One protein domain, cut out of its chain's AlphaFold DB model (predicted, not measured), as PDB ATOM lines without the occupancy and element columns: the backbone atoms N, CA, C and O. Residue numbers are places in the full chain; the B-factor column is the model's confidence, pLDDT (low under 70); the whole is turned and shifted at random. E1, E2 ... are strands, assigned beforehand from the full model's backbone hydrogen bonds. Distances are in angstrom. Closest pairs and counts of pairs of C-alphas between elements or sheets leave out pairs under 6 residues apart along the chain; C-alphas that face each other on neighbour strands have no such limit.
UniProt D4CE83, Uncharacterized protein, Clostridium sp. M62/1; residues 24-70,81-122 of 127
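AT A GLANCE: This is residues 24 to 70 and 81 to 122 of the 127 residues of an uncharacterized protein of Clostridium sp. M62/1 (UniProt D4CE83). This domain has little regular structure: two small pairs of parallel strands, E1 with E4 and E2 with E3, form two crossed layers set apart, with long loops at both ends of the body. The 89 printed residues hold no named helix and four strands in the order E1, E2, E3, E4, with 18 residues in these strands; the class is all strand. The whole is compact, with a radius of gyration of the C-alphas of 11.8 A, but flat, spanning 37 by 28 by 14 A.

HOW THE PARTS SIT: E1, residues 26 to 29, is parallel to E4, residues 105 to 109, at 11 degrees; N 106 and O 26 are 2.8 A apart. E2, residues 46 to 50, is parallel to E3, residues 85 to 88, at 10 degrees; N 49 and O 87 are 2.8 A apart. E1 and E3 are apart, as are E2 and E4.

IN THESE COORDINATES: E1 begins with C-alpha 26 at (-13.774, 41.785, -6.350). E2 spans 13.3 A. E3 spans 9.6 A, E1 9.8 A. E4 spans 13.4 A, ending at (-14.245, 31.448, -15.964).

THE WHOLE: Residues 71 to 80 are cut out, with 25.6 A between C-alphas 70 and 81. The links E1 to E2 and E3 to E4 are long. Residues 24, 70 and 81 to 83 have pLDDT under 70.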
ATOM      1  N   MET A  24     -17.803  47.423  -3.498       65.44
ATOM      2  CA  MET A  24     -16.575  47.075  -4.206       65.44
ATOM      3  C   MET A  24     -16.614  45.583  -4.526       65.44
ATOM      4  O   MET A  24     -16.317  44.749  -3.672       65.44
ATOM      5  N   THR A  25     -16.987  45.250  -5.758       78.44
ATOM      6  CA  THR A  25     -16.986  43.866  -6.226       78.44
ATOM      7  C   THR A  25     -15.556  43.461  -6.565       78.44
ATOM      8  O   THR A  25     -14.910  44.087  -7.404       78.44
ATOM      9  N   ARG A  26     -15.039  42.409  -5.934       84.25
ATOM     10  CA  ARG A  26     -13.774  41.785  -6.350       84.25
ATOM     11  C   ARG A  26     -14.037  40.845  -7.517       84.25
ATOM     12  O   ARG A  26     -14.976  40.059  -7.438       84.25
ATOM     13  N   LEU A  27     -13.215  40.905  -8.565       87.19
ATOM     14  CA  LEU A  27     -13.356  40.018  -9.718       87.19
ATOM     15  C   LEU A  27     -12.113  39.199 -10.002       87.19
ATOM     16  O   LEU A  27     -11.089  39.732 -10.438       87.19
ATOM     17  N   ASP A  28     -12.283  37.890  -9.863       89.75
ATOM     18  CA  ASP A  28     -11.290  36.915 -10.277       89.75
ATOM     19  C   ASP A  28     -11.558  36.515 -11.728       89.75
ATOM     20  O   ASP A  28     -12.593  35.934 -12.065       89.75
ATOM     21  N   CYS A  29     -10.621  36.835 -12.614       89.19
ATOM     22  CA  CYS A  29     -10.691  36.452 -14.016       89.19
ATOM     23  C   CYS A  29      -9.785  35.251 -14.257       89.19
ATOM     24  O   CYS A  29      -8.576  35.381 -14.402       89.19
ATOM     25  N   ASN A  30     -10.377  34.068 -14.366       90.75
ATOM     26  CA  ASN A  30      -9.660  32.825 -14.655       90.75
ATOM     27  C   ASN A  30      -9.624  32.503 -16.159       90.75
ATOM     28  O   ASN A  30      -9.344  31.372 -16.556       90.75
ATOM     29  N   VAL A  31      -9.927  33.485 -17.011       89.94
ATOM     30  CA  VAL A  31      -9.885  33.345 -18.469       89.94
ATOM     31  C   VAL A  31      -8.474  33.676 -18.950       89.94
ATOM     32  O   VAL A  31      -8.074  34.842 -18.972       89.94
ATOM     33  N   THR A  32      -7.695  32.661 -19.319       86.06
ATOM     34  CA  THR A  32      -6.293  32.823 -19.753       86.06
ATOM     35  C   THR A  32      -6.193  33.569 -21.083       86.06
ATOM     36  O   THR A  32      -5.226  34.295 -21.315       86.06
ATOM     37  N   GLY A  33      -7.220  33.433 -21.927       86.25
ATOM     38  CA  GLY A  33      -7.364  34.150 -23.191       86.25
ATOM     39  C   GLY A  33      -7.800  35.611 -23.052       86.25
ATOM     40  O   GLY A  33      -7.862  36.302 -24.059       86.25
ATOM     41  N   CYS A  34      -8.101  36.116 -21.851       87.81
ATOM     42  CA  CYS A  34      -8.570  37.493 -21.675       87.81
ATOM     43  C   CYS A  34      -7.393  38.476 -21.594       87.81
ATOM     44  O   CYS A  34      -6.507  38.331 -20.754       87.81
ATOM     45  N   ILE A  35      -7.397  39.525 -22.419       86.69
ATOM     46  CA  ILE A  35      -6.362  40.575 -22.399       86.69
ATOM     47  C   ILE A  35      -6.375  41.405 -21.102       86.69
ATOM     48  O   ILE A  35      -5.351  41.954 -20.687       86.69
ATOM     49  N   HIS A  36      -7.532  41.487 -20.438       84.62
ATOM     50  CA  HIS A  36      -7.706  42.243 -19.193       84.62
ATOM     51  C   HIS A  36      -7.257  41.469 -17.955       84.62
ATOM     52  O   HIS A  36      -7.065  42.085 -16.905       84.62
ATOM     53  N   ASN A  37      -7.063  40.154 -18.084       85.12
ATOM     54  CA  ASN A  37      -6.575  39.296 -17.016       85.12
ATOM     55  C   ASN A  37      -5.088  39.572 -16.739       85.12
ATOM     56  O   ASN A  37      -4.230  39.324 -17.589       85.12
ATOM     57  N   ALA A  38      -4.783  40.082 -15.549       82.00
ATOM     58  CA  ALA A  38      -3.437  40.132 -14.999       82.00
ATOM     59  C   ALA A  38      -3.404  39.283 -13.725       82.00
ATOM     60  O   ALA A  38      -4.008  39.655 -12.724       82.00
ATOM     61  N   GLU A  39      -2.715  38.140 -13.779       80.81
ATOM     62  CA  GLU A  39      -2.526  37.243 -12.626       80.81
ATOM     63  C   GLU A  39      -3.838  36.874 -11.912       80.81
ATOM     64  O   GLU A  39      -3.971  37.017 -10.701       80.81
ATOM     65  N   ASN A  40      -4.831  36.421 -12.683       81.62
ATOM     66  CA  ASN A  40      -6.160  36.023 -12.211       81.62
ATOM     67  C   ASN A  40      -7.035  37.179 -11.704       81.62
ATOM     68  O   ASN A  40      -8.135  36.947 -11.213       81.62
ATOM     69  N   CYS A  41      -6.605  38.425 -11.889       80.12
ATOM     70  CA  CYS A  41      -7.361  39.624 -11.557       80.12
ATOM     71  C   CYS A  41      -7.721  40.389 -12.839       80.12
ATOM     72  O   CYS A  41      -6.873  40.627 -13.701       80.12
ATOM     73  N   CYS A  42      -8.984  40.789 -12.999       82.56
ATOM     74  CA  CYS A  42      -9.355  41.655 -14.119       82.56
ATOM     75  C   CYS A  42      -9.025  43.109 -13.797       82.56
ATOM     76  O   CYS A  42      -9.582  43.684 -12.868       82.56
ATOM     77  N   CYS A  43      -8.176  43.742 -14.606       75.69
ATOM     78  CA  CYS A  43      -7.800  45.145 -14.397       75.69
ATOM     79  C   CYS A  43      -8.733  46.146 -15.094       75.69
ATOM     80  O   CYS A  43      -8.288  47.231 -15.468       75.69
ATOM     81  N   ARG A  44      -9.985  45.775 -15.362       81.00
ATOM     82  CA  ARG A  44     -10.954  46.661 -16.015       81.00
ATOM     83  C   ARG A  44     -11.720  47.434 -14.941       81.00
ATOM     84  O   ARG A  44     -12.054  46.862 -13.915       81.00
ATOM     85  N   GLY A  45     -12.015  48.713 -15.171       76.69
ATOM     86  CA  GLY A  45     -12.827  49.510 -14.235       76.69
ATOM     87  C   GLY A  45     -14.311  49.119 -14.232       76.69
ATOM     88  O   GLY A  45     -15.029  49.356 -13.264       76.69
ATOM     89  N   SER A  46     -14.783  48.477 -15.301       86.12
ATOM     90  CA  SER A  46     -16.132  47.925 -15.367       86.12
ATOM     91  C   SER A  46     -16.221  46.710 -16.283       86.12
ATOM     92  O   SER A  46     -15.507  46.622 -17.286       86.12
ATOM     93  N   ILE A  47     -17.106  45.774 -15.944       91.19
ATOM     94  CA  ILE A  47     -17.451  44.639 -16.804       91.19
ATOM     95  C   ILE A  47     -18.966  44.451 -16.899       91.19
ATOM     96  O   ILE A  47     -19.708  44.878 -16.015       91.19
ATOM     97  N   THR A  48     -19.408  43.753 -17.940       94.31
ATOM     98  CA  THR A  48     -20.804  43.356 -18.131       94.31
ATOM     99  C   THR A  48     -20.922  41.838 -18.189       94.31
ATOM    100  O   THR A  48     -20.254  41.195 -19.000       94.31
ATOM    101  N   VAL A  49     -21.789  41.282 -17.345       94.88
ATOM    102  CA  VAL A  49     -22.231  39.886 -17.381       94.88
ATOM    103  C   VAL A  49     -23.579  39.828 -18.093       94.88
ATOM    104  O   VAL A  49     -24.580  40.336 -17.586       94.88
ATOM    105  N   GLU A  50     -23.592  39.216 -19.270       94.62
ATOM    106  CA  GLU A  50     -24.783  38.902 -20.051       94.62
ATOM    107  C   GLU A  50     -25.348  37.522 -19.684       94.62
ATOM    108  O   GLU A  50     -24.789  36.799 -18.858       94.62
ATOM    109  N   GLY A  51     -26.500  37.187 -20.266       92.69
ATOM    110  CA  GLY A  51     -27.302  36.019 -19.895       92.69
ATOM    111  C   GLY A  51     -28.656  36.428 -19.327       92.69
ATOM    112  O   GLY A  51     -29.016  36.028 -18.226       92.69
ATOM    113  N   LYS A  52     -29.409  37.264 -20.055       93.94
ATOM    114  CA  LYS A  52     -30.675  37.857 -19.584       93.94
ATOM    115  C   LYS A  52     -31.630  36.833 -18.970       93.94
ATOM    116  O   LYS A  52     -32.196  37.065 -17.907       93.94
ATOM    117  N   THR A  53     -31.762  35.692 -19.638       93.75
ATOM    118  CA  THR A  53     -32.607  34.563 -19.237       93.75
ATOM    119  C   THR A  53     -31.795  33.401 -18.665       93.75
ATOM    120  O   THR A  53     -32.266  32.269 -18.707       93.75
ATOM    121  N   ALA A  54     -30.575  33.653 -18.184       93.12
ATOM    122  CA  ALA A  54     -29.709  32.616 -17.645       93.12
ATOM    123  C   ALA A  54     -30.387  31.897 -16.479       93.12
ATOM    124  O   ALA A  54     -30.971  32.536 -15.599       93.12
ATOM    125  N   MET A  55     -30.306  30.571 -16.487       93.44
ATOM    126  CA  MET A  55     -30.773  29.710 -15.397       93.44
ATOM    127  C   MET A  55     -29.595  28.985 -14.754       93.44
ATOM    128  O   MET A  55     -29.631  28.664 -13.566       93.44
ATOM    129  N   GLU A  56     -28.519  28.802 -15.514       93.38
ATOM    130  CA  GLU A  56     -27.267  28.220 -15.065       93.38
ATOM    131  C   GLU A  56     -26.087  29.148 -15.372       93.38
ATOM    132  O   GLU A  56     -26.169  30.059 -16.195       93.38
ATOM    133  N   LYS A  57     -24.950  28.907 -14.711       92.81
ATOM    134  CA  LYS A  57     -23.713  29.672 -14.940       92.81
ATOM    135  C   LYS A  57     -23.298  29.678 -16.418       92.81
ATOM    136  O   LYS A  57     -22.904  30.725 -16.918       92.81
ATOM    137  N   CYS A  58     -23.474  28.559 -17.122       91.62
ATOM    138  CA  CYS A  58     -23.083  28.398 -18.522       91.62
ATOM    139  C   CYS A  58     -23.962  29.210 -19.491       91.62
ATOM    140  O   CYS A  58     -23.575  29.405 -20.637       91.62
ATOM    141  N   ASP A  59     -25.120  29.699 -19.035       94.00
ATOM    142  CA  ASP A  59     -25.985  30.601 -19.805       94.00
ATOM    143  C   ASP A  59     -25.568  32.074 -19.658       94.00
ATOM    144  O   ASP A  59     -26.183  32.967 -20.247       94.00
ATOM    145  N   THR A  60     -24.562  32.346 -18.823       95.12
ATOM    146  CA  THR A  60     -23.995  33.682 -18.645       95.12
ATOM    147  C   THR A  60     -22.709  33.826 -19.429       95.12
ATOM    148  O   THR A  60     -22.004  32.850 -19.657       95.12
ATOM    149  N   CYS A  61     -22.368  35.058 -19.790       94.88
ATOM    150  CA  CYS A  61     -21.101  35.352 -20.440       94.88
ATOM    151  C   CYS A  61     -20.588  36.749 -20.091       94.88
ATOM    152  O   CYS A  61     -21.352  37.656 -19.771       94.88
ATOM    153  N   CYS A  62     -19.272  36.938 -20.125       94.38
ATOM    154  CA  CYS A  62     -18.652  38.243 -19.946       94.38
ATOM    155  C   CYS A  62     -18.637  38.984 -21.287       94.38
ATOM    156  O   CYS A  62     -17.749  38.773 -22.110       94.38
ATOM    157  N   ALA A  63     -19.575  39.904 -21.500       92.81
ATOM    158  CA  ALA A  63     -19.602  40.751 -22.698       92.81
ATOM    159  C   ALA A  63     -18.419  41.732 -22.768       92.81
ATOM    160  O   ALA A  63     -18.124  42.304 -23.810       92.81
ATOM    161  N   SER A  64     -17.722  41.928 -21.647       90.38
ATOM    162  CA  SER A  64     -16.470  42.690 -21.565       90.38
ATOM    163  C   SER A  64     -15.217  41.834 -21.783       90.38
ATOM    164  O   SER A  64     -14.105  42.284 -21.492       90.38
ATOM    165  N   PHE A  65     -15.378  40.592 -22.237       90.38
ATOM    166  CA  PHE A  65     -14.266  39.748 -22.638       90.38
ATOM    167  C   PHE A  65     -13.641  40.271 -23.935       90.38
ATOM    168  O   PHE A  65     -14.327  40.484 -24.930       90.38
ATOM    169  N   ASP A  66     -12.319  40.417 -23.919       88.12
ATOM    170  CA  ASP A  66     -11.519  40.756 -25.089       88.12
ATOM    171  C   ASP A  66     -10.395  39.722 -25.215       88.12
ATOM    172  O   ASP A  66      -9.610  39.517 -24.280       88.12
ATOM    173  N   GLU A  67     -10.328  39.056 -26.367       87.75
ATOM    174  CA  GLU A  67      -9.342  38.012 -26.634       87.75
ATOM    175  C   GLU A  67      -7.927  38.601 -26.745       87.75
ATOM    176  O   GLU A  67      -7.657  39.537 -27.503       87.75
ATOM    177  N   LYS A  68      -6.979  37.986 -26.038       80.19
ATOM    178  CA  LYS A  68      -5.544  38.228 -26.151       80.19
ATOM    179  C   LYS A  68      -5.019  37.616 -27.455       80.19
ATOM    180  O   LYS A  68      -4.341  36.591 -27.452       80.19
ATOM    181  N   LYS A  69      -5.304  38.259 -28.588       73.00
ATOM    182  CA  LYS A  69      -4.643  37.949 -29.866       73.00
ATOM    183  C   LYS A  69      -3.161  38.311 -29.741       73.00
ATOM    184  O   LYS A  69      -2.835  39.304 -29.100       73.00
ATOM    185  N   GLY A  70      -2.267  37.501 -30.311       60.97
ATOM    186  CA  GLY A  70      -0.804  37.518 -30.111       60.97
ATOM    187  C   GLY A  70      -0.021  38.778 -30.535       60.97
ATOM    188  O   GLY A  70       1.116  38.656 -30.977       60.97
ATOM    189  N   GLU A  81      -7.879  50.856 -10.728       52.59
ATOM    190  CA  GLU A  81      -9.121  51.485 -10.312       52.59
ATOM    191  C   GLU A  81      -9.689  50.566  -9.230       52.59
ATOM    192  O   GLU A  81     -10.090  49.432  -9.483       52.59
ATOM    193  N   SER A  82      -9.656  51.034  -7.987       54.56
ATOM    194  CA  SER A  82     -10.076  50.288  -6.797       54.56
ATOM    195  C   SER A  82     -11.591  50.054  -6.741       54.56
ATOM    196  O   SER A  82     -12.118  49.592  -5.733       54.56
ATOM    197  N   GLN A  83     -12.292  50.389  -7.822       65.06
ATOM    198  CA  GLN A  83     -13.734  50.407  -7.966       65.06
ATOM    199  C   GLN A  83     -14.095  49.673  -9.258       65.06
ATOM    200  O   GLN A  83     -14.169  50.280 -10.323       65.06
ATOM    201  N   LEU A  84     -14.283  48.356  -9.165       77.75
ATOM    202  CA  LEU A  84     -14.843  47.579 -10.262       77.75
ATOM    203  C   LEU A  84     -16.369  47.638 -10.192       77.75
ATOM    204  O   LEU A  84     -16.971  47.142  -9.237       77.75
ATOM    205  N   GLN A  85     -16.987  48.176 -11.241       85.12
ATOM    206  CA  GLN A  85     -18.431  48.090 -11.436       85.12
ATOM    207  C   GLN A  85     -18.787  46.882 -12.300       85.12
ATOM    208  O   GLN A  85     -18.245  46.704 -13.390       85.12
ATOM    209  N   VAL A  86     -19.751  46.081 -11.857       90.44
ATOM    210  CA  VAL A  86     -20.235  44.935 -12.629       90.44
ATOM    211  C   VAL A  86     -21.682  45.186 -13.024       90.44
ATOM    212  O   VAL A  86     -22.579  45.131 -12.184       90.44
ATOM    213  N   ALA A  87     -21.913  45.443 -14.307       93.56
ATOM    214  CA  ALA A  87     -23.250  45.393 -14.878       93.56
ATOM    215  C   ALA A  87     -23.668  43.923 -15.022       93.56
ATOM    216  O   ALA A  87     -22.915  43.103 -15.545       93.56
ATOM    217  N   CYS A  88     -24.852  43.569 -14.536       94.19
ATOM    218  CA  CYS A  88     -25.395  42.220 -14.602       94.19
ATOM    219  C   CYS A  88     -26.745  42.270 -15.315       94.19
ATOM    220  O   CYS A  88     -27.746  42.691 -14.745       94.19
ATOM    221  N   GLU A  89     -26.785  41.823 -16.569       95.81
ATOM    222  CA  GLU A  89     -28.032  41.747 -17.337       95.81
ATOM    223  C   GLU A  89     -28.816  40.464 -17.038       95.81
ATOM    224  O   GLU A  89     -29.967  40.350 -17.447       95.81
ATOM    225  N   ALA A  90     -28.229  39.508 -16.311       95.25
ATOM    226  CA  ALA A  90     -28.899  38.271 -15.932       95.25
ATOM    227  C   ALA A  90     -30.019  38.534 -14.914       95.25
ATOM    228  O   ALA A  90     -29.769  38.682 -13.715       95.25
ATOM    229  N   GLU A  91     -31.269  38.594 -15.382       94.56
ATOM    230  CA  GLU A  91     -32.436  38.986 -14.574       94.56
ATOM    231  C   GLU A  91     -32.757  37.978 -13.463       94.56
ATOM    232  O   GLU A  91     -33.377  38.324 -12.457       94.56
ATOM    233  N   ASN A  92     -32.317  36.730 -13.629       95.12
ATOM    234  CA  ASN A  92     -32.491  35.669 -12.643       95.12
ATOM    235  C   ASN A  92     -31.325  35.554 -11.655       95.12
ATOM    236  O   ASN A  92     -31.384  34.709 -10.770       95.12
ATOM    237  N   CYS A  93     -30.273  36.367 -11.766       95.88
ATOM    238  CA  CYS A  93     -29.154  36.317 -10.827       95.88
ATOM    239  C   CYS A  93     -29.567  36.883  -9.456       95.88
ATOM    240  O   CYS A  93     -30.052  38.010  -9.376       95.88
ATOM    241  N   ILE A  94     -29.312  36.155  -8.363       95.75
ATOM    242  CA  ILE A  94     -29.618  36.629  -6.995       95.75
ATOM    243  C   ILE A  94     -28.838  37.885  -6.598       95.75
ATOM    244  O   ILE A  94     -29.257  38.616  -5.707       95.75
ATOM    245  N   TYR A  95     -27.687  38.111  -7.231       93.88
ATOM    246  CA  TYR A  95     -26.822  39.255  -6.960       93.88
ATOM    247  C   TYR A  95     -27.141  40.444  -7.861       93.88
ATOM    248  O   TYR A  95     -26.507  41.485  -7.727       93.88
ATOM    249  N   ASN A  96     -28.085  40.302  -8.792       93.06
ATOM    250  CA  ASN A  96     -28.500  41.397  -9.647       93.06
ATOM    251  C   ASN A  96     -29.478  42.309  -8.895       93.06
ATOM    252  O   ASN A  96     -30.613  41.927  -8.609       93.06
ATOM    253  N   LYS A  97     -29.030  43.530  -8.599       91.75
ATOM    254  CA  LYS A  97     -29.838  44.619  -8.059       91.75
ATOM    255  C   LYS A  97     -29.866  45.747  -9.083       91.75
ATOM    256  O   LYS A  97     -28.850  46.394  -9.319       91.75
ATOM    257  N   ASP A  98     -31.019  45.960  -9.712       90.81
ATOM    258  CA  ASP A  98     -31.223  47.024 -10.706       90.81
ATOM    259  C   ASP A  98     -30.189  47.020 -11.854       90.81
ATOM    260  O   ASP A  98     -29.736  48.074 -12.292       90.81
ATOM    261  N   LYS A  99     -29.827  45.831 -12.358       91.56
ATOM    262  CA  LYS A  99     -28.785  45.594 -13.381       91.56
ATOM    263  C   LYS A  99     -27.345  45.778 -12.909       91.56
ATOM    264  O   LYS A  99     -26.422  45.737 -13.721       91.56
ATOM    265  N   PHE A 100     -27.119  45.930 -11.611       91.12
ATOM    266  CA  PHE A 100     -25.790  45.975 -11.016       91.12
ATOM    267  C   PHE A 100     -25.574  44.757 -10.126       91.12
ATOM    268  O   PHE A 100     -26.436  44.383  -9.332       91.12
ATOM    269  N   CYS A 101     -24.414  44.119 -10.256       91.12
ATOM    270  CA  CYS A 101     -24.040  43.044  -9.351       91.12
ATOM    271  C   CYS A 101     -23.680  43.635  -7.985       91.12
ATOM    272  O   CYS A 101     -22.838  44.527  -7.899       91.12
ATOM    273  N   VAL A 102     -24.290  43.111  -6.924       91.12
ATOM    274  CA  VAL A 102     -23.983  43.475  -5.530       91.12
ATOM    275  C   VAL A 102     -23.219  42.379  -4.789       91.12
ATOM    276  O   VAL A 102     -23.137  42.397  -3.564       91.12
ATOM    277  N   ALA A 103     -22.680  41.395  -5.510       90.19
ATOM    278  CA  ALA A 103     -21.821  40.385  -4.911       90.19
ATOM    279  C   ALA A 103     -20.491  41.014  -4.472       90.19
ATOM    280  O   ALA A 103     -19.854  41.731  -5.235       90.19
ATOM    281  N   GLU A 104     -20.029  40.695  -3.264       87.25
ATOM    282  CA  GLU A 104     -18.710  41.142  -2.788       87.25
ATOM    283  C   GLU A 104     -17.567  40.547  -3.625       87.25
ATOM    284  O   GLU A 104     -16.502  41.147  -3.781       87.25
ATOM    285  N   HIS A 105     -17.793  39.353  -4.174       89.38
ATOM    286  CA  HIS A 105     -16.831  38.607  -4.967       89.38
ATOM    287  C   HIS A 105     -17.521  37.907  -6.132       89.38
ATOM    288  O   HIS A 105     -18.516  37.203  -5.937       89.38
ATOM    289  N   ILE A 106     -16.979  38.085  -7.337       91.81
ATOM    290  CA  ILE A 106     -17.398  37.347  -8.523       91.81
ATOM    291  C   ILE A 106     -16.219  36.724  -9.263       91.81
ATOM    292  O   ILE A 106     -15.121  37.272  -9.301       91.81
ATOM    293  N   GLY A 107     -16.465  35.579  -9.889       93.25
ATOM    294  CA  GLY A 107     -15.515  34.917 -10.768       93.25
ATOM    295  C   GLY A 107     -16.012  34.882 -12.209       93.25
ATOM    296  O   GLY A 107     -17.182  34.601 -12.463       93.25
ATOM    297  N   ILE A 108     -15.104  35.125 -13.152       94.56
ATOM    298  CA  ILE A 108     -15.313  34.859 -14.577       94.56
ATOM    299  C   ILE A 108     -14.380  33.721 -14.980       94.56
ATOM    300  O   ILE A 108     -13.157  33.826 -14.863       94.56
ATOM    301  N   THR A 109     -14.959  32.622 -15.450       93.88
ATOM    302  CA  THR A 109     -14.245  31.448 -15.964       93.88
ATOM    303  C   THR A 109     -14.485  31.310 -17.462       93.88
ATOM    304  O   THR A 109     -15.318  31.999 -18.032       93.88
ATOM    305  N   GLY A 110     -13.685  30.484 -18.131       87.75
ATOM    306  CA  GLY A 110     -13.737  30.333 -19.592       87.75
ATOM    307  C   GLY A 110     -12.496  29.674 -20.192       87.75
ATOM    308  O   GLY A 110     -12.452  29.407 -21.387       87.75
ATOM    309  N   GLY A 111     -11.469  29.388 -19.378       83.94
ATOM    310  CA  GLY A 111     -10.260  28.699 -19.829       83.94
ATOM    311  C   GLY A 111      -9.588  29.457 -20.974       83.94
ATOM    312  O   GLY A 111      -9.284  30.641 -20.831       83.94
ATOM    313  N   ASN A 112      -9.420  28.783 -22.115       83.06
ATOM    314  CA  ASN A 112      -8.880  29.353 -23.352       83.06
ATOM    315  C   ASN A 112      -9.981  29.946 -24.246       83.06
ATOM    316  O   ASN A 112      -9.965  29.725 -25.456       83.06
ATOM    317  N   ALA A 113     -10.959  30.636 -23.656       87.12
ATOM    318  CA  ALA A 113     -11.993  31.319 -24.419       87.12
ATOM    319  C   ALA A 113     -11.349  32.230 -25.474       87.12
ATOM    320  O   ALA A 113     -10.455  33.020 -25.163       87.12
ATOM    321  N   THR A 114     -11.814  32.099 -26.711       87.44
ATOM    322  CA  THR A 114     -11.532  32.990 -27.840       87.44
ATOM    323  C   THR A 114     -12.721  33.909 -28.114       87.44
ATOM    324  O   THR A 114     -12.582  34.934 -28.774       87.44
ATOM    325  N   GLU A 115     -13.897  33.567 -27.581       88.88
ATOM    326  CA  GLU A 115     -15.148  34.295 -27.771       88.88
ATOM    327  C   GLU A 115     -15.879  34.508 -26.437       88.88
ATOM    328  O   GLU A 115     -15.780  33.697 -25.517       88.88
ATOM    329  N   ALA A 116     -16.646  35.599 -26.327       89.88
ATOM    330  CA  ALA A 116     -17.290  35.999 -25.075       89.88
ATOM    331  C   ALA A 116     -18.234  34.926 -24.509       89.88
ATOM    332  O   ALA A 116     -18.226  34.686 -23.307       89.88
ATOM    333  N   TYR A 117     -18.991  34.224 -25.356       90.25
ATOM    334  CA  TYR A 117     -19.935  33.177 -24.935       90.25
ATOM    335  C   TYR A 117     -19.262  31.908 -24.384       90.25
ATOM    336  O   TYR A 117     -19.933  31.047 -23.831       90.25
ATOM    337  N   GLN A 118     -17.944  31.771 -24.551       92.69
ATOM    338  CA  GLN A 118     -17.163  30.697 -23.931       92.69
ATOM    339  C   GLN A 118     -16.706  31.067 -22.517       92.69
ATOM    340  O   GLN A 118     -16.087  30.257 -21.829       92.69
ATOM    341  N   THR A 119     -16.967  32.305 -22.098       94.19
ATOM    342  CA  THR A 119     -16.805  32.730 -20.714       94.19
ATOM    343  C   THR A 119     -18.119  32.578 -19.973       94.19
ATOM    344  O   THR A 119     -19.180  32.687 -20.574       94.19
ATOM    345  N   GLU A 120     -18.041  32.378 -18.667       95.62
ATOM    346  CA  GLU A 120     -19.193  32.252 -17.785       95.62
ATOM    347  C   GLU A 120     -18.905  32.930 -16.442       95.62
ATOM    348  O   GLU A 120     -17.763  32.976 -15.970       95.62
ATOM    349  N   CYS A 121     -19.945  33.464 -15.806       95.31
ATOM    350  CA  CYS A 121     -19.878  33.945 -14.436       95.31
ATOM    351  C   CYS A 121     -19.992  32.750 -13.485       95.31
ATOM    352  O   CYS A 121     -21.082  32.242 -13.226       95.31
ATOM    353  N   SER A 122     -18.866  32.298 -12.933       95.38
ATOM    354  CA  SER A 122     -18.829  31.156 -12.009       95.38
ATOM    355  C   SER A 122     -19.539  31.441 -10.684       95.38
ATOM    356  O   SER A 122     -19.985  30.511 -10.012       95.38
TER     357      SER A 122